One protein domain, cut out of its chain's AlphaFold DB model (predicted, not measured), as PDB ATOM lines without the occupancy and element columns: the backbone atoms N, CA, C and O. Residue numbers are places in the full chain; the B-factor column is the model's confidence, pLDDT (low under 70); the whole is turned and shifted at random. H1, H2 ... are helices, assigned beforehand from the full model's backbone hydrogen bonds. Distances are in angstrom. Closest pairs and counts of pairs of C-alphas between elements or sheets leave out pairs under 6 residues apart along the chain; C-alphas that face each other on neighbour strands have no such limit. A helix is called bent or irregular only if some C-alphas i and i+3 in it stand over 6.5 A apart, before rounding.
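AT A GLANCE: This is residues 21 to 195 of the 406 residues of an uncharacterized protein of Micavibrio aeruginosavorus (UniProt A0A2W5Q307). Three helices, H1, H2 and H3, stand side by side in a row, each turned back on the one before; the short H6 packs on H3, next to the longer H4, which lies along the same face of the row. At the H3 end of this body a hairpin of two helices, H8 and H9, packs on H3 and H6, while the short H5 and H7 lie in the links at opposite ends of H6. The printed part has 175 residues with nine named helices, H1 to H9 in chain order, and no named strand; the class is all helix. It is compact, with a radius of gyration of the C-alphas of 16.6 A, and has a rounded outline spanning 45 by 40 by 37 A.

IN THESE COORDINATES: H1 takes residues 21 to 39 and is 27.3 A long from first to last C-alpha, beginning at C-alpha 21 at (292.894, 195.630, 261.401). H2, residues 49 to 63, is 21.3 A long, and H3, residues 66 to 79, is 19.7 A long. H4, residues 94 to 109, measures 22.4 A; it is neither bent nor irregular, but only just: C-alphas 95 and 98 are 6.1 A apart. Three short helices follow: H5 with residues 118 to 122, H6 with residues 127 to 134 and H7 with residues 139 to 144. H8, residues 149 to 170, is the longest helix by residues, 31.8 A from C-alpha 149 at (297.892, 177.158, 295.055) to C-alpha 170. H9, residues 176 to 192, is 24.2 A long and ends at C-alpha 192 at (297.357, 190.396, 292.878).

HOW THE PARTS SIT: H1 and H2 form a helical hairpin and touch at a shallow tilt of 10 degrees, opposite ways; their closest C-alphas, of Ala 25 and Phe 59, are 5.6 A apart. H2 and H3 form the next hairpin, at a shallow tilt of 18 degrees, touching with residues 57 to 61 and 66 to 69 alone; the closest C-alphas are those of Leu 60 and Ala 69, 6.0 A. H1 and H4 only just touch, with 3 pairs of C-alphas within 8 A, at a steep tilt of 52 degrees; Glu 23 and Arg 108 have the closest C-alphas, 6.3 A. H2 and H4 are near each other. H6 touches H3, the same way at a shallow tilt of 23 degrees, with the C-alphas of Ala 68 and Ala 132 closest at 4.2 A. H6 also touches H4, opposite ways at 27 degrees, a shallow tilt, with the C-alphas of Ile 100 and Ile 131 closest at 6.2 A. H5 is close to but not clearly touching H6, with the C-alphas of Ile 121 and Leu 127 closest at 6.3 A. H7 touches H8 at a steep tilt of 63 degrees, with the C-alphas of Tyr 144 and Ala 152 closest at 5.8 A. H8 touches H3 at a steep tilt of 47 degrees, with the C-alphas of Phe 67 and Leu 164 closest at 6.8 A. H8 and H9 are a hairpin at a shallow tilt of 21 degrees, with the C-alphas of Leu 164 and Gly 179 closest at 6.6 A. H9 touches H6 with residues 182 to 186 alone, at a tilt of 38 degrees, only just steep; the C-alphas of Ala 133 and Met 186 are closest, 5.4 A. H1 is apart from H8 and H9. Every O i to N i+4 pair is within hydrogen-bond range in H1, H2, H3, H5, H6, H7, H8 and H9; in H4 10 of 12 are.

THE WHOLE: The C-alphas farthest apart, of Asp 112 and Lys 146, are 46.9 A from each other. The printed part has no cut. The link from H3 to H4, residues 80 to 93, is long. The mean pLDDT of the printed part is 82.0; 24 residues are under 70, among them 41 to 46 and 188 to 195.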
ATOM      1  N   ARG A  21     293.269 197.054 261.414       88.81
ATOM      2  CA  ARG A  21     292.894 195.630 261.401       88.81
ATOM      3  C   ARG A  21     291.971 195.272 262.574       88.81
ATOM      4  O   ARG A  21     291.015 194.526 262.380       88.81
ATOM      5  N   PHE A  22     292.254 195.826 263.756       91.19
ATOM      6  CA  PHE A  22     291.438 195.646 264.953       91.19
ATOM      7  C   PHE A  22     290.021 196.186 264.763       91.19
ATOM      8  O   PHE A  22     289.068 195.439 264.968       91.19
ATOM      9  N   GLU A  23     289.876 197.439 264.322       90.38
ATOM     10  CA  GLU A  23     288.561 198.061 264.132       90.38
ATOM     11  C   GLU A  23     287.690 197.253 263.172       90.38
ATOM     12  O   GLU A  23     286.535 196.971 263.475       90.38
ATOM     13  N   VAL A  24     288.253 196.823 262.037       91.06
ATOM     14  CA  VAL A  24     287.521 196.003 261.062       91.06
ATOM     15  C   VAL A  24     287.100 194.665 261.675       91.06
ATOM     16  O   VAL A  24     285.931 194.296 261.581       91.06
ATOM     17  N   ALA A  25     288.020 193.947 262.326       95.12
ATOM     18  CA  ALA A  25     287.728 192.638 262.911       95.12
ATOM     19  C   ALA A  25     286.709 192.717 264.060       95.12
ATOM     20  O   ALA A  25     285.841 191.849 264.181       95.12
ATOM     21  N   TYR A  26     286.814 193.740 264.911       95.56
ATOM     22  CA  TYR A  26     285.917 193.939 266.044       95.56
ATOM     23  C   TYR A  26     284.518 194.376 265.599       95.56
ATOM     24  O   TYR A  26     283.529 193.846 266.101       95.56
ATOM     25  N   ASP A  27     284.413 195.262 264.607       94.50
ATOM     26  CA  ASP A  27     283.115 195.685 264.075       94.50
ATOM     27  C   ASP A  27     282.392 194.530 263.352       94.50
ATOM     28  O   ASP A  27     281.178 194.369 263.501       94.50
ATOM     29  N   ASP A  28     283.137 193.660 262.662       95.56
ATOM     30  CA  ASP A  28     282.635 192.388 262.121       95.56
ATOM     31  C   ASP A  28     282.073 191.473 263.224       95.56
ATOM     32  O   ASP A  28     280.993 190.889 263.074       95.56
ATOM     33  N   LEU A  29     282.797 191.343 264.344       96.69
ATOM     34  CA  LEU A  29     282.353 190.572 265.506       96.69
ATOM     35  C   LEU A  29     281.075 191.172 266.101       96.69
ATOM     36  O   LEU A  29     280.099 190.447 266.285       96.69
ATOM     37  N   LEU A  30     281.038 192.483 266.355       95.31
ATOM     38  CA  LEU A  30     279.855 193.167 266.883       95.31
ATOM     39  C   LEU A  30     278.635 192.980 265.977       95.31
ATOM     40  O   LEU A  30     277.543 192.681 266.468       95.31
ATOM     41  N   GLN A  31     278.808 193.100 264.660       94.75
ATOM     42  CA  GLN A  31     277.721 192.897 263.708       94.75
ATOM     43  C   GLN A  31     277.202 191.452 263.727       94.75
ATOM     44  O   GLN A  31     275.984 191.231 263.707       94.75
ATOM     45  N   ALA A  32     278.098 190.465 263.818       93.94
ATOM     46  CA  ALA A  32     277.708 189.068 263.978       93.94
ATOM     47  C   ALA A  32     276.909 188.869 265.275       93.94
ATOM     48  O   ALA A  32     275.814 188.312 265.239       93.94
ATOM     49  N   LEU A  33     277.390 189.399 266.402       91.81
ATOM     50  CA  LEU A  33     276.711 189.287 267.696       91.81
ATOM     51  C   LEU A  33     275.316 189.932 267.697       91.81
ATOM     52  O   LEU A  33     274.388 189.345 268.251       91.81
ATOM     53  N   ARG A  34     275.137 191.093 267.051       90.62
ATOM     54  CA  ARG A  34     273.820 191.744 266.882       90.62
ATOM     55  C   ARG A  34     272.869 190.905 266.032       90.62
ATOM     56  O   ARG A  34     271.691 190.777 266.352       90.62
ATOM     57  N   THR A  35     273.388 190.300 264.965       89.94
ATOM     58  CA  THR A  35     272.601 189.417 264.093       89.94
ATOM     59  C   THR A  35     272.122 188.188 264.864       89.94
ATOM     60  O   THR A  35     270.942 187.836 264.804       89.94
ATOM     61  N   ILE A  36     273.006 187.578 265.658       87.75
ATOM     62  CA  ILE A  36     272.673 186.425 266.501       87.75
ATOM     63  C   ILE A  36     271.643 186.827 267.572       87.75
ATOM     64  O   ILE A  36     270.659 186.112 267.725       87.75
ATOM     65  N   ASP A  37     271.792 187.981 268.237       80.31
ATOM     66  CA  ASP A  37     270.806 188.515 269.205       80.31
ATOM     67  C   ASP A  37     269.400 188.617 268.592       80.31
ATOM     68  O   ASP A  37     268.417 188.127 269.144       80.31
ATOM     69  N   SER A  38     269.314 189.189 267.385       80.94
ATOM     70  CA  SER A  38     268.040 189.346 266.673       80.94
ATOM     71  C   SER A  38     267.423 188.018 266.221       80.94
ATOM     72  O   SER A  38     266.202 187.907 266.123       80.94
ATOM     73  N   THR A  39     268.258 187.006 265.966       80.38
ATOM     74  CA  THR A  39     267.829 185.679 265.499       80.38
ATOM     75  C   THR A  39     267.416 184.781 266.665       80.38
ATOM     76  O   THR A  39     266.465 184.007 266.552       80.38
ATOM     77  N   TYR A  40     268.104 184.901 267.802       76.12
ATOM     78  CA  TYR A  40     267.933 184.060 268.983       76.12
ATOM     79  C   TYR A  40     267.602 184.920 270.210       76.12
ATOM     80  O   TYR A  40     268.458 185.129 271.066       76.12
ATOM     81  N   PRO A  41     266.344 185.352 270.397       61.25
ATOM     82  CA  PRO A  41     265.960 186.207 271.528       61.25
ATOM     83  C   PRO A  41     266.181 185.565 272.918       61.25
ATOM     84  O   PRO A  41     266.040 186.231 273.944       61.25
ATOM     85  N   LYS A  42     266.532 184.270 272.975       62.91
ATOM     86  CA  LYS A  42     266.834 183.498 274.188       62.91
ATOM     87  C   LYS A  42     268.254 182.910 274.186       62.91
ATOM     88  O   LYS A  42     268.443 181.748 274.546       62.91
ATOM     89  N   ILE A  43     269.280 183.708 273.870       58.53
ATOM     90  CA  ILE A  43     270.689 183.247 273.920       58.53
ATOM     91  C   ILE A  43     271.081 182.651 275.278       58.53
ATOM     92  O   ILE A  43     271.873 181.714 275.368       58.53
ATOM     93  N   ARG A  44     270.460 183.132 276.359       55.16
ATOM     94  CA  ARG A  44     270.668 182.620 277.721       55.16
ATOM     95  C   ARG A  44     270.251 181.156 277.913       55.16
ATOM     96  O   ARG A  44     270.644 180.572 278.905       55.16
ATOM     97  N   GLU A  45     269.499 180.555 276.993       63.03
ATOM     98  CA  GLU A  45     269.156 179.124 277.021       63.03
ATOM     99  C   GLU A  45     270.135 178.269 276.184       63.03
ATOM    100  O   GLU A  45     269.864 177.101 275.916       63.03
ATOM    101  N   GLY A  46     271.276 178.826 275.753       66.19
ATOM    102  CA  GLY A  46     272.247 178.128 274.897       66.19
ATOM    103  C   GLY A  46     272.008 178.307 273.394       66.19
ATOM    104  O   GLY A  46     272.776 177.792 272.587       66.19
ATOM    105  N   GLN A  47     270.954 179.028 273.001       72.00
ATOM    106  CA  GLN A  47     270.630 179.287 271.597       72.00
ATOM    107  C   GLN A  47     271.614 180.310 271.001       72.00
ATOM    108  O   GLN A  47     271.927 181.303 271.646       72.00
ATOM    109  N   GLY A  48     272.145 180.079 269.799       81.44
ATOM    110  CA  GLY A  48     273.129 180.985 269.180       81.44
ATOM    111  C   GLY A  48     274.558 180.870 269.734       81.44
ATOM    112  O   GLY A  48     275.469 181.575 269.300       81.44
ATOM    113  N   GLU A  49     274.775 180.012 270.730       86.94
ATOM    114  CA  GLU A  49     276.060 179.852 271.400       86.94
ATOM    115  C   GLU A  49     277.176 179.323 270.466       86.94
ATOM    116  O   GLU A  49     278.269 179.906 270.480       86.94
ATOM    117  N   PRO A  50     276.939 178.313 269.599       89.06
ATOM    118  CA  PRO A  50     277.915 177.896 268.590       89.06
ATOM    119  C   PRO A  50     278.296 179.017 267.613       89.06
ATOM    120  O   PRO A  50     279.462 179.144 267.239       89.06
ATOM    121  N   GLU A  51     277.335 179.852 267.227       91.44
ATOM    122  CA  GLU A  51     277.521 180.984 266.322       91.44
ATOM    123  C   GLU A  51     278.368 182.077 266.981       91.44
ATOM    124  O   GLU A  51     279.258 182.640 266.344       91.44
ATOM    125  N   ILE A  52     278.171 182.322 268.280       92.00
ATOM    126  CA  ILE A  52     278.989 183.255 269.066       92.00
ATOM    127  C   ILE A  52     280.425 182.735 269.194       92.00
ATOM    128  O   ILE A  52     281.374 183.493 268.979       92.00
ATOM    129  N   ARG A  53     280.612 181.430 269.454       93.31
ATOM    130  CA  ARG A  53     281.947 180.804 269.421       93.31
ATOM    131  C   ARG A  53     282.612 180.981 268.060       93.31
ATOM    132  O   ARG A  53     283.795 181.313 268.004       93.31
ATOM    133  N   ALA A  54     281.880 180.740 266.974       94.69
ATOM    134  CA  ALA A  54     282.400 180.860 265.616       94.69
ATOM    135  C   ALA A  54     282.776 182.310 265.278       94.69
ATOM    136  O   ALA A  54     283.852 182.542 264.724       94.69
ATOM    137  N   ALA A  55     281.948 183.283 265.667       96.38
ATOM    138  CA  ALA A  55     282.229 184.702 265.477       96.38
ATOM    139  C   ALA A  55     283.496 185.127 266.234       96.38
ATOM    140  O   ALA A  55     284.377 185.764 265.654       96.38
ATOM    141  N   PHE A  56     283.647 184.705 267.494       97.00
ATOM    142  CA  PHE A  56     284.847 185.020 268.266       97.00
ATOM    143  C   PHE A  56     286.098 184.313 267.719       97.00
ATOM    144  O   PHE A  56     287.147 184.940 267.596       97.00
ATOM    145  N   ARG A  57     285.996 183.050 267.274       96.56
ATOM    146  CA  ARG A  57     287.094 182.378 266.548       96.56
ATOM    147  C   ARG A  57     287.481 183.134 265.279       96.56
ATOM    148  O   ARG A  57     288.669 183.303 265.030       96.56
ATOM    149  N   LYS A  58     286.506 183.613 264.495       96.62
ATOM    150  CA  LYS A  58     286.770 184.428 263.299       96.62
ATOM    151  C   LYS A  58     287.538 185.695 263.671       96.62
ATOM    152  O   LYS A  58     288.507 186.003 262.984       96.62
ATOM    153  N   PHE A  59     287.159 186.387 264.749       97.44
ATOM    154  CA  PHE A  59     287.901 187.546 265.254       97.44
ATOM    155  C   PHE A  59     289.360 187.188 265.576       97.44
ATOM    156  O   PHE A  59     290.269 187.798 265.020       97.44
ATOM    157  N   LEU A  60     289.597 186.149 266.388       96.25
ATOM    158  CA  LEU A  60     290.953 185.738 266.779       96.25
ATOM    159  C   LEU A  60     291.814 185.348 265.569       96.25
ATOM    160  O   LEU A  60     292.962 185.772 265.471       96.25
ATOM    161  N   THR A  61     291.248 184.612 264.610       93.81
ATOM    162  CA  THR A  61     291.925 184.275 263.349       93.81
ATOM    163  C   THR A  61     292.209 185.522 262.514       93.81
ATOM    164  O   THR A  61     293.312 185.685 261.998       93.81
ATOM    165  N   THR A  62     291.237 186.432 262.403       94.44
ATOM    166  CA  THR A  62     291.383 187.679 261.636       94.44
ATOM    167  C   THR A  62     292.448 188.575 262.238       94.44
ATOM    168  O   THR A  62     293.096 189.275 261.475       94.44
ATOM    169  N   MET A  63     292.673 188.527 263.552       92.38
ATOM    170  CA  MET A  63     293.726 189.266 264.254       92.38
ATOM    171  C   MET A  63     295.089 188.561 264.273       92.38
ATOM    172  O   MET A  63     296.078 189.183 264.642       92.38
ATOM    173  N   ASP A  64     295.166 187.307 263.821       89.81
ATOM    174  CA  ASP A  64     296.336 186.425 263.966       89.81
ATOM    175  C   ASP A  64     296.697 186.072 265.424       89.81
ATOM    176  O   ASP A  64     297.835 185.733 265.738       89.81
ATOM    177  N   TYR A  65     295.711 186.107 266.324       91.00
ATOM    178  CA  TYR A  65     295.883 185.901 267.765       91.00
ATOM    179  C   TYR A  65     295.843 184.418 268.153       91.00
ATOM    180  O   TYR A  65     294.868 183.901 268.711       91.00
ATOM    181  N   LYS A  66     296.912 183.699 267.826       88.81
ATOM    182  CA  LYS A  66     297.021 182.240 267.963       88.81
ATOM    183  C   LYS A  66     297.102 181.763 269.406       88.81
ATOM    184  O   LYS A  66     296.526 180.724 269.733       88.81
ATOM    185  N   PHE A  67     297.782 182.498 270.278       87.75
ATOM    186  CA  PHE A  67     297.859 182.165 271.695       87.75
ATOM    187  C   PHE A  67     296.509 182.352 272.384       87.75
ATOM    188  O   PHE A  67     296.084 181.482 273.152       87.75
ATOM    189  N   ALA A  68     295.783 183.419 272.041       91.25
ATOM    190  CA  ALA A  68     294.402 183.600 272.478       91.25
ATOM    191  C   ALA A  68     293.478 182.508 271.919       91.25
ATOM    192  O   ALA A  68     292.693 181.940 272.675       91.25
ATOM    193  N   ALA A  69     293.606 182.148 270.637       93.62
ATOM    194  CA  ALA A  69     292.805 181.091 270.016       93.62
ATOM    195  C   ALA A  69     293.002 179.730 270.701       93.62
ATOM    196  O   ALA A  69     292.023 179.064 271.043       93.62
ATOM    197  N   LYS A  70     294.251 179.339 270.995       91.44
ATOM    198  CA  LYS A  70     294.522 178.105 271.751       91.44
ATOM    199  C   LYS A  70     293.947 178.154 273.167       91.44
ATOM    200  O   LYS A  70     293.406 177.157 273.645       91.44
ATOM    201  N   ASN A  71     294.047 179.295 273.850       90.88
ATOM    202  CA  ASN A  71     293.471 179.451 275.185       90.88
ATOM    203  C   ASN A  71     291.939 179.438 275.168       90.88
ATOM    204  O   ASN A  71     291.340 178.873 276.083       90.88
ATOM    205  N   PHE A  72     291.312 179.966 274.116       94.25
ATOM    206  CA  PHE A  72     289.872 179.857 273.921       94.25
ATOM    207  C   PHE A  72     289.446 178.397 273.735       94.25
ATOM    208  O   PHE A  72     288.510 177.940 274.385       94.25
ATOM    209  N   ASP A  73     290.178 177.626 272.933       92.12
ATOM    210  CA  ASP A  73     289.887 176.204 272.723       92.12
ATOM    211  C   ASP A  73     290.000 175.383 274.012       92.12
ATOM    212  O   ASP A  73     289.151 174.534 274.287       92.12
ATOM    213  N   GLU A  74     291.008 175.660 274.836       89.31
ATOM    214  CA  GLU A  74     291.136 175.033 276.151       89.31
ATOM    215  C   GLU A  74     290.030 175.457 277.127       89.31
ATOM    216  O   GLU A  74     289.494 174.603 277.838       89.31
ATOM    217  N   LEU A  75     289.635 176.735 277.124       90.31
ATOM    218  CA  LEU A  75     288.494 177.211 277.907       90.31
ATOM    219  C   LEU A  75     287.207 176.488 277.492       90.31
ATOM    220  O   LEU A  75     286.428 176.062 278.344       90.31
ATOM    221  N   LEU A  76     286.975 176.295 276.193       89.69
ATOM    222  CA  LEU A  76     285.807 175.564 275.710       89.69
ATOM    223  C   LEU A  76     285.846 174.097 276.151       89.69
ATOM    224  O   LEU A  76     284.825 173.587 276.614       89.69
ATOM    225  N   LYS A  77     287.001 173.422 276.115       87.25
ATOM    226  CA  LYS A  77     287.134 172.057 276.670       87.25
ATOM    227  C   LYS A  77     286.771 172.000 278.160       87.25
ATOM    228  O   LYS A  77     286.178 171.020 278.604       87.25
ATOM    229  N   GLU A  78     287.083 173.048 278.923       83.44
ATOM    230  CA  GLU A  78     286.725 173.161 280.346       83.44
ATOM    231  C   GLU A  78     285.237 173.408 280.567       83.44
ATOM    232  O   GLU A  78     284.593 172.721 281.362       83.44
ATOM    233  N   LYS A  79     284.707 174.430 279.892       80.94
ATOM    234  CA  LYS A  79     283.448 175.082 280.259       80.94
ATOM    235  C   LYS A  79     282.280 174.688 279.362       80.94
ATOM    236  O   LYS A  79     281.148 174.805 279.802       80.94
ATOM    237  N   SER A  80     282.515 174.200 278.142       70.06
ATOM    238  CA  SER A  80     281.445 173.726 277.240       70.06
ATOM    239  C   SER A  80     281.154 172.226 277.310       70.06
ATOM    240  O   SER A  80     280.275 171.737 276.606       70.06
ATOM    241  N   GLY A  81     281.905 171.490 278.135       67.25
ATOM    242  CA  GLY A  81     281.681 170.069 278.392       67.25
ATOM    243  C   GLY A  81     280.595 169.847 279.449       67.25
ATOM    244  O   GLY A  81     279.440 170.211 279.285       67.25
ATOM    245  N   LYS A  82     280.966 169.267 280.595       61.59
ATOM    246  CA  LYS A  82     280.035 168.937 281.699       61.59
ATOM    247  C   LYS A  82     279.397 170.153 282.397       61.59
ATOM    248  O   LYS A  82     278.569 169.967 283.284       61.59
ATOM    249  N   PHE A  83     279.805 171.368 282.040       66.00
ATOM    250  CA  PHE A  83     279.473 172.606 282.747       66.00
ATOM    251  C   PHE A  83     279.005 173.720 281.805       66.00
ATOM    252  O   PHE A  83     279.239 174.886 282.109       66.00
ATOM    253  N   THR A  84     278.363 173.375 280.681       71.75
ATOM    254  CA  THR A  84     277.921 174.331 279.645       71.75
ATOM    255  C   THR A  84     277.150 175.516 280.213       71.75
ATOM    256  O   THR A  84     277.372 176.651 279.795       71.75
ATOM    257  N   LEU A  85     276.283 175.260 281.196       77.50
ATOM    258  CA  LEU A  85     275.518 176.278 281.901       77.50
ATOM    259  C   LEU A  85     275.944 176.352 283.371       77.50
ATOM    260  O   LEU A  85     276.213 175.335 284.017       77.50
ATOM    261  N   ARG A  86     275.965 177.566 283.916       73.25
ATOM    262  CA  ARG A  86     276.039 177.823 285.357       73.25
ATOM    263  C   ARG A  86     274.679 177.535 286.002       73.25
ATOM    264  O   ARG A  86     273.665 177.386 285.329       73.25
ATOM    265  N   LYS A  87     274.639 177.498 287.339       69.00
ATOM    266  CA  LYS A  87     273.398 177.262 288.108       69.00
ATOM    267  C   LYS A  87     272.299 178.300 287.856       69.00
ATOM    268  O   LYS A  87     271.147 178.055 288.182       69.00
ATOM    269  N   ASP A  88     272.663 179.462 287.326       65.25
ATOM    270  CA  ASP A  88     271.754 180.542 286.945       65.25
ATOM    271  C   ASP A  88     271.376 180.506 285.450       65.25
ATOM    272  O   ASP A  88     270.887 181.499 284.915       65.25
ATOM    273  N   ASN A  89     271.628 179.376 284.781       68.31
ATOM    274  CA  ASN A  89     271.432 179.129 283.354       68.31
ATOM    275  C   ASN A  89     272.272 180.004 282.416       68.31
ATOM    276  O   ASN A  89     272.089 179.929 281.210       68.31
ATOM    277  N   THR A  90     273.227 180.798 282.906       75.69
ATOM    278  CA  THR A  90     274.145 181.504 282.002       75.69
ATOM    279  C   THR A  90     275.160 180.546 281.390       75.69
ATOM    280  O   THR A  90     275.652 179.634 282.059       75.69
ATOM    281  N   ILE A  91     275.496 180.748 280.115       81.75
ATOM    282  CA  ILE A  91     276.553 179.984 279.450       81.75
ATOM    283  C   ILE A  91     277.877 180.256 280.162       81.75
ATOM    284  O   ILE A  91     278.275 181.401 280.353       81.75
ATOM    285  N   ASN A  92     278.560 179.195 280.575       83.38
ATOM    286  CA  ASN A  92     279.619 179.300 281.573       83.38
ATOM    287  C   ASN A  92     280.824 180.123 281.103       83.38
ATOM    288  O   ASN A  92     281.306 180.981 281.837       83.38
ATOM    289  N   TRP A  93     281.263 179.939 279.857       88.75
ATOM    290  CA  TRP A  93     282.394 180.699 279.319       88.75
ATOM    291  C   TRP A  93     282.054 182.162 278.987       88.75
ATOM    292  O   TRP A  93     282.973 182.952 278.784       88.75
ATOM    293  N   TYR A  94     280.773 182.573 278.993       88.00
ATOM    294  CA  TYR A  94     280.428 183.996 278.835       88.00
ATOM    295  C   TYR A  94     280.975 184.851 279.981       88.00
ATOM    296  O   TYR A  94     281.187 186.047 279.789       88.00
ATOM    297  N   HIS A  95     281.258 184.222 281.128       84.19
ATOM    298  CA  HIS A  95     281.957 184.850 282.243       84.19
ATOM    299  C   HIS A  95     283.296 185.466 281.835       84.19
ATOM    300  O   HIS A  95     283.629 186.542 282.314       84.19
ATOM    301  N   GLU A  96     284.007 184.805 280.921       87.31
ATOM    302  CA  GLU A  96     285.293 185.264 280.395       87.31
ATOM    303  C   GLU A  96     285.105 186.214 279.207       87.31
ATOM    304  O   GLU A  96     285.872 187.149 278.999       87.31
ATOM    305  N   PHE A  97     284.062 185.977 278.409       91.69
ATOM    306  CA  PHE A  97     283.820 186.697 277.162       91.69
ATOM    307  C   PHE A  97     283.334 188.134 277.365       91.69
ATOM    308  O   PHE A  97     283.806 189.041 276.686       91.69
ATOM    309  N   ILE A  98     282.398 188.364 278.288       91.19
ATOM    310  CA  ILE A  98     281.804 189.692 278.511       91.19
ATOM    311  C   ILE A  98     282.855 190.733 278.948       91.19
ATOM    312  O   ILE A  98     282.879 191.825 278.369       91.19
ATOM    313  N   PRO A  99     283.754 190.437 279.908       91.06
ATOM    314  CA  PRO A  99     284.860 191.336 280.232       91.06
ATOM    315  C   PRO A  99     285.769 191.643 279.036       91.06
ATOM    316  O   PRO A  99     286.149 192.794 278.835       91.06
ATOM    317  N   ILE A 100     286.080 190.637 278.209       93.31
ATOM    318  CA  ILE A 100     286.888 190.811 276.995       93.31
ATOM    319  C   ILE A 100     286.188 191.754 276.012       93.31
ATOM    320  O   ILE A 100     286.804 192.701 275.528       93.31
ATOM    321  N   MET A 101     284.892 191.545 275.765       94.19
ATOM    322  CA  MET A 101     284.086 192.414 274.903       94.19
ATOM    323  C   MET A 101     284.034 193.852 275.414       94.19
ATOM    324  O   MET A 101     284.125 194.767 274.605       94.19
ATOM    325  N   THR A 102     283.938 194.041 276.734       92.06
ATOM    326  CA  THR A 102     283.937 195.368 277.375       92.06
ATOM    327  C   THR A 102     285.235 196.119 277.088       92.06
ATOM    328  O   THR A 102     285.202 197.282 276.707       92.06
ATOM    329  N   VAL A 103     286.383 195.451 277.213       90.56
ATOM    330  CA  VAL A 103     287.687 196.074 276.945       90.56
ATOM    331  C   VAL A 103     287.904 196.344 275.463       90.56
ATOM    332  O   VAL A 103     288.403 197.408 275.114       90.56
ATOM    333  N   MET A 104     287.503 195.422 274.586       92.56
ATOM    334  CA  MET A 104     287.596 195.653 273.142       92.56
ATOM    335  C   MET A 104     286.694 196.807 272.682       92.56
ATOM    336  O   MET A 104     287.071 197.535 271.772       92.56
ATOM    337  N   ASP A 105     285.548 197.025 273.328       92.44
ATOM    338  CA  ASP A 105     284.686 198.164 273.004       92.44
ATOM    339  C   ASP A 105     285.330 199.501 273.409       92.44
ATOM    340  O   ASP A 105     285.366 200.440 272.620       92.44
ATOM    341  N   LEU A 106     285.955 199.552 274.590       89.31
ATOM    342  CA  LEU A 106     286.708 200.725 275.058       89.31
ATOM    343  C   LEU A 106     287.982 200.993 274.241       89.31
ATOM    344  O   LEU A 106     288.420 202.135 274.139       89.31
ATOM    345  N   LEU A 107     288.571 199.962 273.635       89.00
ATOM    346  CA  LEU A 107     289.623 200.146 272.634       89.00
ATOM    347  C   LEU A 107     289.086 200.733 271.340       89.00
ATOM    348  O   LEU A 107     289.718 201.564 270.695       89.00
ATOM    349  N   ARG A 108     287.906 200.265 270.931       88.25
ATOM    350  CA  ARG A 108     287.278 200.670 269.681       88.25
ATOM    351  C   ARG A 108     286.877 202.142 269.690       88.25
ATOM    352  O   ARG A 108     286.875 202.753 268.618       88.25
ATOM    353  N   THR A 109     286.535 202.702 270.850       82.50
ATOM    354  CA  THR A 109     286.222 204.130 270.996       82.50
ATOM    355  C   THR A 109     287.465 205.018 270.865       82.50
ATOM    356  O   THR A 109     287.344 206.139 270.366       82.50
ATOM    357  N   GLY A 110     288.654 204.509 271.211       78.44
ATOM    358  CA  GLY A 110     289.921 205.240 271.134       78.44
ATOM    359  C   GLY A 110     290.029 206.374 272.160       78.44
ATOM    360  O   GLY A 110     289.034 206.810 272.742       78.44
ATOM    361  N   SER A 111     291.246 206.871 272.383       68.19
ATOM    362  CA  SER A 111     291.546 207.908 273.386       68.19
ATOM    363  C   SER A 111     290.729 209.196 273.194       68.19
ATOM    364  O   SER A 111     290.183 209.728 274.164       68.19
ATOM    365  N   ASP A 112     290.530 209.634 271.946       72.38
ATOM    366  CA  ASP A 112     289.737 210.827 271.602       72.38
ATOM    367  C   ASP A 112     288.261 210.736 272.028       72.38
ATOM    368  O   ASP A 112     287.630 211.756 272.310       72.38
ATOM    369  N   ASN A 113     287.701 209.525 272.130       70.38
ATOM    370  CA  ASN A 113     286.339 209.301 272.627       70.38
ATOM    371  C   ASN A 113     286.339 208.616 273.990       70.38
ATOM    372  O   ASN A 113     285.478 207.779 274.260       70.38
ATOM    373  N   ARG A 114     287.283 208.994 274.862       74.12
ATOM    374  CA  ARG A 114     287.372 208.536 276.258       74.12
ATOM    375  C   ARG A 114     287.770 207.059 276.438       74.12
ATOM    376  O   ARG A 114     287.763 206.547 277.552       74.12
ATOM    377  N   GLY A 115     288.125 206.370 275.361       77.94
ATOM    378  CA  GLY A 115     288.701 205.028 275.378       77.94
ATOM    379  C   GLY A 115     290.216 205.041 275.567       77.94
ATOM    380  O   GLY A 115     290.773 205.901 276.252       77.94
ATOM    381  N   PHE A 116     290.879 204.071 274.951       77.44
ATOM    382  CA  PHE A 116     292.335 203.968 274.837       77.44
ATOM    383  C   PHE A 116     292.677 203.342 273.486       77.44
ATOM    384  O   PHE A 116     291.798 202.739 272.869       77.44
ATOM    385  N   ASP A 117     293.894 203.524 272.979       82.31
ATOM    386  CA  ASP A 117     294.263 202.992 271.663       82.31
ATOM    387  C   ASP A 117     295.078 201.688 271.749       82.31
ATOM    388  O   ASP A 117     295.388 201.163 272.822       82.31
ATOM    389  N   MET A 118     295.372 201.103 270.587       79.88
ATOM    390  CA  MET A 118     296.164 199.871 270.507       79.88
ATOM    391  C   MET A 118     297.619 200.080 270.950       79.88
ATOM    392  O   MET A 118     298.199 199.165 271.539       79.88
ATOM    393  N   ASP A 119     298.191 201.266 270.730       81.19
ATOM    394  CA  ASP A 119     299.578 201.573 271.096       81.19
ATOM    395  C   ASP A 119     299.742 201.602 272.623       81.19
ATOM    396  O   ASP A 119     300.768 201.155 273.158       81.19
ATOM    397  N   ASP A 120     298.712 202.056 273.343       76.81
ATOM    398  CA  ASP A 120     298.639 201.986 274.801       76.81
ATOM    399  C   ASP A 120     298.723 200.537 275.296       76.81
ATOM    400  O   ASP A 120     299.369 200.260 276.313       76.81
ATOM    401  N   ILE A 121     298.127 199.588 274.561       75.19
ATOM    402  CA  ILE A 121     298.162 198.162 274.908       75.19
ATOM    403  C   ILE A 121     299.479 197.496 274.546       75.19
ATOM    404  O   ILE A 121     300.007 196.699 275.333       75.19
ATOM    405  N   ASP A 122     300.025 197.796 273.376       75.81
ATOM    406  CA  ASP A 122     301.187 197.089 272.843       75.81
ATOM    407  C   ASP A 122     302.420 197.237 273.753       75.81
ATOM    408  O   ASP A 122     303.200 196.292 273.929       75.81
ATOM    409  N   ARG A 123     302.526 198.354 274.489       74.69
ATOM    410  CA  ARG A 123     303.551 198.583 275.535       74.69
ATOM    411  C   ARG A 123     303.542 197.533 276.652       74.69
ATOM    412  O   ARG A 123     304.571 197.282 277.300       74.69
ATOM    413  N   TYR A 124     302.398 196.901 276.879       69.75
ATOM    414  CA  TYR A 124     302.206 195.859 277.882       69.75
ATOM    415  C   TYR A 124     301.814 194.523 277.246       69.75
ATOM    416  O   TYR A 124     301.070 193.745 277.841       69.75
ATOM    417  N   ALA A 125     302.414 194.241 276.087       69.62
ATOM    418  CA  ALA A 125     302.379 192.966 275.382       69.62
ATOM    419  C   ALA A 125     301.184 192.746 274.434       69.62
ATOM    420  O   ALA A 125     301.145 191.705 273.785       69.62
ATOM    421  N   GLY A 126     300.282 193.717 274.263       79.56
ATOM    422  CA  GLY A 126     299.268 193.673 273.200       79.56
ATOM    423  C   GLY A 126     297.950 192.987 273.589       79.56
ATOM    424  O   GLY A 126     297.826 192.314 274.616       79.56
ATOM    425  N   LEU A 127     296.923 193.173 272.753       85.31
ATOM    426  CA  LEU A 127     295.545 192.748 273.040       85.31
ATOM    427  C   LEU A 127     295.373 191.219 273.071       85.31
ATOM    428  O   LEU A 127     294.594 190.706 273.877       85.31
ATOM    429  N   GLU A 128     296.125 190.476 272.252       87.00
ATOM    430  CA  GLU A 128     296.115 189.001 272.243       87.00
ATOM    431  C   GLU A 128     296.292 188.420 273.650       87.00
ATOM    432  O   GLU A 128     295.667 187.435 274.041       87.00
ATOM    433  N   VAL A 129     297.139 189.070 274.430       76.56
ATOM    434  CA  VAL A 129     297.562 188.651 275.760       76.56
ATOM    435  C   VAL A 129     296.488 188.882 276.766       76.56
ATOM    436  O   VAL A 129     296.205 188.002 277.571       76.56
ATOM    437  N   TYR A 130     295.924 190.085 276.726       80.94
ATOM    438  CA  TYR A 130     294.815 190.447 277.572       80.94
ATOM    439  C   TYR A 130     293.701 189.412 277.400       80.94
ATOM    440  O   TYR A 130     293.243 188.829 278.380       80.94
ATOM    441  N   ILE A 131     293.364 189.096 276.146       89.19
ATOM    442  CA  ILE A 131     292.377 188.073 275.809       89.19
ATOM    443  C   ILE A 131     292.801 186.706 276.359       89.19
ATOM    444  O   ILE A 131     292.046 186.093 277.107       89.19
ATOM    445  N   ALA A 132     294.004 186.222 276.035       85.88
ATOM    446  CA  ALA A 132     294.478 184.907 276.472       85.88
ATOM    447  C   ALA A 132     294.505 184.762 278.004       85.88
ATOM    448  O   ALA A 132     294.124 183.716 278.530       85.88
ATOM    449  N   ALA A 133     294.930 185.812 278.710       77.81
ATOM    450  CA  ALA A 133     295.001 185.845 280.161       77.81
ATOM    451  C   ALA A 133     293.612 185.846 280.791       77.81
ATOM    452  O   ALA A 133     293.360 185.064 281.709       77.81
ATOM    453  N   HIS A 134     292.707 186.677 280.274       84.50
ATOM    454  CA  HIS A 134     291.351 186.763 280.793       84.50
ATOM    455  C   HIS A 134     290.588 185.457 280.562       84.50
ATOM    456  O   HIS A 134     290.003 184.930 281.498       84.50
ATOM    457  N   LEU A 135     290.720 184.843 279.378       88.12
ATOM    458  CA  LEU A 135     290.105 183.548 279.056       88.12
ATOM    459  C   LEU A 135     290.465 182.424 280.030       88.12
ATOM    460  O   LEU A 135     289.789 181.400 280.038       88.12
ATOM    461  N   ARG A 136     291.546 182.554 280.802       84.12
ATOM    462  CA  ARG A 136     292.037 181.495 281.687       84.12
ATOM    463  C   ARG A 136     292.198 181.923 283.138       84.12
ATOM    464  O   ARG A 136     292.768 181.149 283.912       84.12
ATOM    465  N   HIS A 137     291.745 183.118 283.507       77.62
ATOM    466  CA  HIS A 137     292.050 183.686 284.819       77.62
ATOM    467  C   HIS A 137     291.506 182.818 285.970       77.62
ATOM    468  O   HIS A 137     292.216 182.598 286.948       77.62
ATOM    469  N   ASP A 138     290.342 182.192 285.778       76.19
ATOM    470  CA  ASP A 138     289.724 181.272 286.743       76.19
ATOM    471  C   ASP A 138     290.162 179.802 286.597       76.19
ATOM    472  O   ASP A 138     289.840 178.957 287.438       76.19
ATOM    473  N   SER A 139     290.932 179.446 285.558       78.44
ATOM    474  CA  SER A 139     291.292 178.042 285.298       78.44
ATOM    475  C   SER A 139     292.067 177.406 286.454       78.44
ATOM    476  O   SER A 139     291.955 176.195 286.662       78.44
ATOM    477  N   ILE A 140     292.865 178.180 287.204       74.00
ATOM    478  CA  ILE A 140     293.581 177.656 288.375       74.00
ATOM    479  C   ILE A 140     292.593 177.268 289.477       74.00
ATOM    480  O   ILE A 140     292.683 176.157 290.012       74.00
ATOM    481  N   GLU A 141     291.654 178.161 289.794       71.56
ATOM    482  CA  GLU A 141     290.648 177.937 290.831       71.56
ATOM    483  C   GLU A 141     289.720 176.773 290.470       71.56
ATOM    484  O   GLU A 141     289.418 175.941 291.327       71.56
ATOM    485  N   ASP A 142     289.350 176.650 289.196       74.19
ATOM    486  CA  ASP A 142     288.429 175.618 288.727       74.19
ATOM    487  C   ASP A 142     289.079 174.241 288.577       74.19
ATOM    488  O   ASP A 142     288.551 173.240 289.073       74.19
ATOM    489  N   ARG A 143     290.237 174.159 287.906       74.50
ATOM    490  CA  ARG A 143     290.888 172.869 287.613       74.50
ATOM    491  C   ARG A 143     291.661 172.318 288.808       74.50
ATOM    492  O   ARG A 143     291.774 171.099 288.950       74.50
ATOM    493  N   TYR A 144     292.203 173.183 289.668       78.31
ATOM    494  CA  TYR A 144     293.157 172.783 290.707       78.31
ATOM    495  C   TYR A 144     292.719 173.144 292.129       78.31
ATOM    496  O   TYR A 144     293.548 173.128 293.035       78.31
ATOM    497  N   LYS A 145     291.420 173.372 292.366       76.75
ATOM    498  CA  LYS A 145     290.848 173.721 293.684       76.75
ATOM    499  C   LYS A 145     291.342 172.877 294.867       76.75
ATOM    500  O   LYS A 145     291.395 173.352 295.996       76.75
ATOM    501  N   LYS A 146     291.648 171.598 294.626       81.69
ATOM    502  CA  LYS A 146     292.080 170.625 295.647       81.69
ATOM    503  C   LYS A 146     293.595 170.613 295.893       81.69
ATOM    504  O   LYS A 146     294.065 169.850 296.729       81.69
ATOM    505  N   MET A 147     294.360 171.405 295.148       83.94
ATOM    506  CA  MET A 147     295.819 171.435 295.185       83.94
ATOM    507  C   MET A 147     296.311 172.710 295.883       83.94
ATOM    508  O   MET A 147     295.679 173.760 295.753       83.94
ATOM    509  N   PRO A 148     297.463 172.679 296.584       83.38
ATOM    510  CA  PRO A 148     298.094 173.900 297.061       83.38
ATOM    511  C   PRO A 148     298.315 174.885 295.911       83.38
ATOM    512  O   PRO A 148     298.933 174.545 294.899       83.38
ATOM    513  N   TYR A 149     297.873 176.128 296.095       78.62
ATOM    514  CA  TYR A 149     297.892 177.158 295.055       78.62
ATOM    515  C   TYR A 149     299.261 177.312 294.373       78.62
ATOM    516  O   TYR A 149     299.346 177.391 293.155       78.62
ATOM    517  N   ARG A 150     300.370 177.272 295.130       80.25
ATOM    518  CA  ARG A 150     301.728 177.364 294.553       80.25
ATOM    519  C   ARG A 150     302.029 176.241 293.555       80.25
ATOM    520  O   ARG A 150     302.725 176.476 292.571       80.25
ATOM    521  N   GLN A 151     301.539 175.035 293.822       83.19
ATOM    522  CA  GLN A 151     301.730 173.884 292.947       83.19
ATOM    523  C   GLN A 151     300.831 173.996 291.711       83.19
ATOM    524  O   GLN A 151     301.327 173.823 290.599       83.19
ATOM    525  N   ALA A 152     299.564 174.378 291.899       84.25
ATOM    526  CA  ALA A 152     298.622 174.640 290.814       84.25
ATOM    527  C   ALA A 152     299.141 175.726 289.859       84.25
ATOM    528  O   ALA A 152     299.245 175.503 288.656       84.25
ATOM    529  N   ALA A 153     299.591 176.851 290.416       82.19
ATOM    530  CA  ALA A 153     300.200 177.959 289.696       82.19
ATOM    531  C   ALA A 153     301.436 177.532 288.889       82.19
ATOM    532  O   ALA A 153     301.638 177.988 287.766       82.19
ATOM    533  N   ARG A 154     302.270 176.633 289.433       86.62
ATOM    534  CA  ARG A 154     303.436 176.099 288.712       86.62
ATOM    535  C   ARG A 154     303.015 175.238 287.522       86.62
ATOM    536  O   ARG A 154     303.571 175.412 286.446       86.62
ATOM    537  N   ILE A 155     302.047 174.339 287.713       86.94
ATOM    538  CA  ILE A 155     301.523 173.478 286.641       86.94
ATOM    539  C   ILE A 155     300.894 174.332 285.544       86.94
ATOM    540  O   ILE A 155     301.220 174.165 284.372       86.94
ATOM    541  N   PHE A 156     300.042 175.282 285.924       86.50
ATOM    542  CA  PHE A 156     299.373 176.167 284.984       86.50
ATOM    543  C   PHE A 156     300.375 177.016 284.193       86.50
ATOM    544  O   PHE A 156     300.307 177.056 282.967       86.50
ATOM    545  N   ARG A 157     301.389 177.587 284.857       88.06
ATOM    546  CA  ARG A 157     302.490 178.277 284.174       88.06
ATOM    547  C   ARG A 157     303.201 177.372 283.163       88.06
ATOM    548  O   ARG A 157     303.477 177.818 282.055       88.06
ATOM    549  N   SER A 158     303.504 176.124 283.524       89.62
ATOM    550  CA  SER A 158     304.143 175.170 282.609       89.62
ATOM    551  C   SER A 158     303.268 174.850 281.396       89.62
ATOM    552  O   SER A 158     303.786 174.829 280.287       89.62
ATOM    553  N   LEU A 159     301.955 174.664 281.577       88.19
ATOM    554  CA  LEU A 159     301.017 174.449 280.465       88.19
ATOM    555  C   LEU A 159     301.035 175.618 279.476       88.19
ATOM    556  O   LEU A 159     301.116 175.415 278.271       88.19
ATOM    557  N   GLN A 160     301.026 176.839 279.996       88.19
ATOM    558  CA  GLN A 160     300.990 178.059 279.192       88.19
ATOM    559  C   GLN A 160     302.297 178.272 278.423       88.19
ATOM    560  O   GLN A 160     302.282 178.638 277.253       88.19
ATOM    561  N   MET A 161     303.431 177.953 279.051       89.56
ATOM    562  CA  MET A 161     304.732 177.933 278.380       89.56
ATOM    563  C   MET A 161     304.798 176.883 277.265       89.56
ATOM    564  O   MET A 161     305.271 177.205 276.181       89.56
ATOM    565  N   MET A 162     304.279 175.669 277.488       89.00
ATOM    566  CA  MET A 162     304.225 174.636 276.445       89.00
ATOM    567  C   MET A 162     303.351 175.063 275.259       89.00
ATOM    568  O   MET A 162     303.725 174.838 274.114       89.00
ATOM    569  N   MET A 163     302.216 175.729 275.510       89.44
ATOM    570  CA  MET A 163     301.364 176.261 274.439       89.44
ATOM    571  C   MET A 163     302.094 177.309 273.587       89.44
ATOM    572  O   MET A 163     301.956 177.288 272.365       89.44
ATOM    573  N   LEU A 164     302.883 178.194 274.211       87.50
ATOM    574  CA  LEU A 164     303.723 179.164 273.496       87.50
ATOM    575  C   LEU A 164     304.814 178.484 272.668       87.50
ATOM    576  O   LEU A 164     305.022 178.847 271.516       87.50
ATOM    577  N   GLU A 165     305.497 177.491 273.238       88.19
ATOM    578  CA  GLU A 165     306.527 176.725 272.528       88.19
ATOM    579  C   GLU A 165     305.943 176.011 271.306       88.19
ATOM    580  O   GLU A 165     306.520 176.065 270.224       88.19
ATOM    581  N   GLU A 166     304.757 175.421 271.435       88.31
ATOM    582  CA  GLU A 166     304.056 174.789 270.319       88.31
ATOM    583  C   GLU A 166     303.635 175.803 269.237       88.31
ATOM    584  O   GLU A 166     303.611 175.467 268.056       88.31
ATOM    585  N   ILE A 167     303.299 177.047 269.602       86.44
ATOM    586  CA  ILE A 167     303.041 178.113 268.617       86.44
ATOM    587  C   ILE A 167     304.329 178.455 267.870       86.44
ATOM    588  O   ILE A 167     304.334 178.416 266.643       86.44
ATOM    589  N   ALA A 168     305.424 178.702 268.591       85.75
ATOM    590  CA  ALA A 168     306.707 179.060 267.990       85.75
ATOM    591  C   ALA A 168     307.299 177.952 267.106       85.75
ATOM    592  O   ALA A 168     307.941 178.244 266.102       85.75
ATOM    593  N   LEU A 169     307.059 176.679 267.438       87.06
ATOM    594  CA  LEU A 169     307.460 175.552 266.590       87.06
ATOM    595  C   LEU A 169     306.751 175.563 265.233       87.06
ATOM    596  O   LEU A 169     307.357 175.220 264.222       87.06
ATOM    597  N   ASN A 170     305.477 175.949 265.209       85.19
ATOM    598  CA  ASN A 170     304.706 176.024 263.971       85.19
ATOM    599  C   ASN A 170     304.926 177.352 263.229       85.19
ATOM    600  O   ASN A 170     304.602 177.437 262.044       85.19
ATOM    601  N   GLN A 171     305.439 178.380 263.916       81.50
ATOM    602  CA  GLN A 171     305.612 179.745 263.416       81.50
ATOM    603  C   GLN A 171     306.839 180.417 264.039       81.50
ATOM    604  O   GLN A 171     306.754 181.025 265.112       81.50
ATOM    605  N   PRO A 172     307.994 180.305 263.369       79.81
ATOM    606  CA  PRO A 172     309.268 180.774 263.906       79.81
ATOM    607  C   PRO A 172     309.361 182.288 264.157       79.81
ATOM    608  O   PRO A 172     310.275 182.725 264.852       79.81
ATOM    609  N   ASP A 173     308.455 183.086 263.591       81.81
ATOM    610  CA  ASP A 173     308.385 184.545 263.708       81.81
ATOM    611  C   ASP A 173     307.568 185.042 264.913       81.81
ATOM    612  O   ASP A 173     307.559 186.239 265.195       81.81
ATOM    613  N   TYR A 174     306.917 184.145 265.660       79.75
ATOM    614  CA  TYR A 174     306.168 184.517 266.859       79.75
ATOM    615  C   TYR A 174     307.087 185.123 267.937       79.75
ATOM    616  O   TYR A 174     308.097 184.523 268.324       79.75
ATOM    617  N   ASP A 175     306.721 186.290 268.484       81.06
ATOM    618  CA  ASP A 175     307.503 186.961 269.531       81.06
ATOM    619  C   ASP A 175     307.430 186.197 270.864       81.06
ATOM    620  O   ASP A 175     306.617 186.453 271.759       81.06
ATOM    621  N   MET A 176     308.355 185.255 271.028       81.94
ATOM    622  CA  MET A 176     308.486 184.451 272.239       81.94
ATOM    623  C   MET A 176     308.889 185.261 273.470       81.94
ATOM    624  O   MET A 176     308.620 184.834 274.598       81.94
ATOM    625  N   LYS A 177     309.544 186.415 273.304       81.44
ATOM    626  CA  LYS A 177     309.924 187.266 274.435       81.44
ATOM    627  C   LYS A 177     308.688 187.957 274.994       81.44
ATOM    628  O   LYS A 177     308.500 187.934 276.215       81.44
ATOM    629  N   ALA A 178     307.849 188.504 274.117       74.00
ATOM    630  CA  ALA A 178     306.534 189.000 274.482       74.00
ATOM    631  C   ALA A 178     305.723 187.856 275.112       74.00
ATOM    632  O   ALA A 178     305.421 187.945 276.301       74.00
ATOM    633  N   GLY A 179     305.573 186.714 274.424       74.75
ATOM    634  CA  GLY A 179     304.943 185.476 274.923       74.75
ATOM    635  C   GLY A 179     305.278 185.124 276.379       74.75
ATOM    636  O   GLY A 179     304.413 184.917 277.230       74.75
ATOM    637  N   ARG A 180     306.566 185.085 276.721       82.06
ATOM    638  CA  ARG A 180     307.014 184.732 278.079       82.06
ATOM    639  C   ARG A 180     306.672 185.785 279.127       82.06
ATOM    640  O   ARG A 180     306.332 185.428 280.259       82.06
ATOM    641  N   ARG A 181     306.781 187.070 278.773       75.00
ATOM    642  CA  ARG A 181     306.383 188.179 279.652       75.00
ATOM    643  C   ARG A 181     304.888 188.093 279.961       75.00
ATOM    644  O   ARG A 181     304.510 188.163 281.124       75.00
ATOM    645  N   MET A 182     304.085 187.793 278.946       71.81
ATOM    646  CA  MET A 182     302.633 187.625 279.027       71.81
ATOM    647  C   MET A 182     302.217 186.539 280.022       71.81
ATOM    648  O   MET A 182     301.390 186.775 280.899       71.81
ATOM    649  N   VAL A 183     302.846 185.358 279.959       77.06
ATOM    650  CA  VAL A 183     302.584 184.277 280.928       77.06
ATOM    651  C   VAL A 183     302.953 184.708 282.348       77.06
ATOM    652  O   VAL A 183     302.247 184.374 283.298       77.06
ATOM    653  N   SER A 184     304.037 185.468 282.522       77.25
ATOM    654  CA  SER A 184     304.406 186.014 283.834       77.25
ATOM    655  C   SER A 184     303.366 187.005 284.367       77.25
ATOM    656  O   SER A 184     303.047 186.974 285.561       77.25
ATOM    657  N   ASP A 185     302.825 187.860 283.502       70.00
ATOM    658  CA  ASP A 185     301.816 188.855 283.866       70.00
ATOM    659  C   ASP A 185     300.477 188.185 284.204       70.00
ATOM    660  O   ASP A 185     299.878 188.519 285.225       70.00
ATOM    661  N   MET A 186     300.079 187.140 283.470       69.69
ATOM    662  CA  MET A 186     298.909 186.316 283.800       69.69
ATOM    663  C   MET A 186     299.031 185.659 285.186       69.69
ATOM    664  O   MET A 186     298.105 185.710 285.992       69.69
ATOM    665  N   MET A 187     300.202 185.105 285.522       74.75
ATOM    666  CA  MET A 187     300.450 184.557 286.865       74.75
ATOM    667  C   MET A 187     300.466 185.636 287.959       74.75
ATOM    668  O   MET A 187     300.205 185.357 289.133       74.75
ATOM    669  N   THR A 188     300.830 186.866 287.595       68.06
ATOM    670  CA  THR A 188     300.843 188.012 288.508       68.06
ATOM    671  C   THR A 188     299.432 188.533 288.748       68.06
ATOM    672  O   THR A 188     299.128 188.871 289.892       68.06
ATOM    673  N   HIS A 189     298.577 188.533 287.719       63.06
ATOM    674  CA  HIS A 189     297.156 188.859 287.811       63.06
ATOM    675  C   HIS A 189     296.504 188.046 288.932       63.06
ATOM    676  O   HIS A 189     296.079 188.618 289.927       63.06
ATOM    677  N   ASP A 190     296.589 186.718 288.861       59.91
ATOM    678  CA  ASP A 190     296.023 185.796 289.853       59.91
ATOM    679  C   ASP A 190     296.561 186.045 291.287       59.91
ATOM    680  O   ASP A 190     295.826 186.103 292.275       59.91
ATOM    681  N   ARG A 191     297.859 186.358 291.433       58.09
ATOM    682  CA  ARG A 191     298.446 186.707 292.743       58.09
ATOM    683  C   ARG A 191     297.962 188.039 293.309       58.09
ATOM    684  O   ARG A 191     297.777 188.145 294.525       58.09
ATOM    685  N   LEU A 192     297.810 189.063 292.469       54.84
ATOM    686  CA  LEU A 192     297.357 190.396 292.878       54.84
ATOM    687  C   LEU A 192     295.885 190.415 293.312       54.84
ATOM    688  O   LEU A 192     295.439 191.413 293.861       54.84
ATOM    689  N   MET A 193     295.174 189.298 293.153       49.69
ATOM    690  CA  MET A 193     293.758 189.126 293.486       49.69
ATOM    691  C   MET A 193     293.538 188.558 294.893       49.69
ATOM    692  O   MET A 193     292.414 188.530 295.399       49.69
ATOM    693  N   THR A 194     294.613 188.130 295.566       53.09
ATOM    694  CA  THR A 194     294.546 187.561 296.917       53.09
ATOM    695  C   THR A 194     294.917 188.611 297.968       53.09
ATOM    696  O   THR A 194     296.077 189.019 298.107       53.09
ATOM    697  N   ARG A 195     293.922 189.086 298.735       58.97
ATOM    698  CA  ARG A 195     294.163 189.948 299.909       58.97
ATOM    699  C   ARG A 195     295.121 189.221 300.851       58.97
ATOM    700  O   ARG A 195     294.849 188.077 301.228       58.97
TER     701      ARG A 195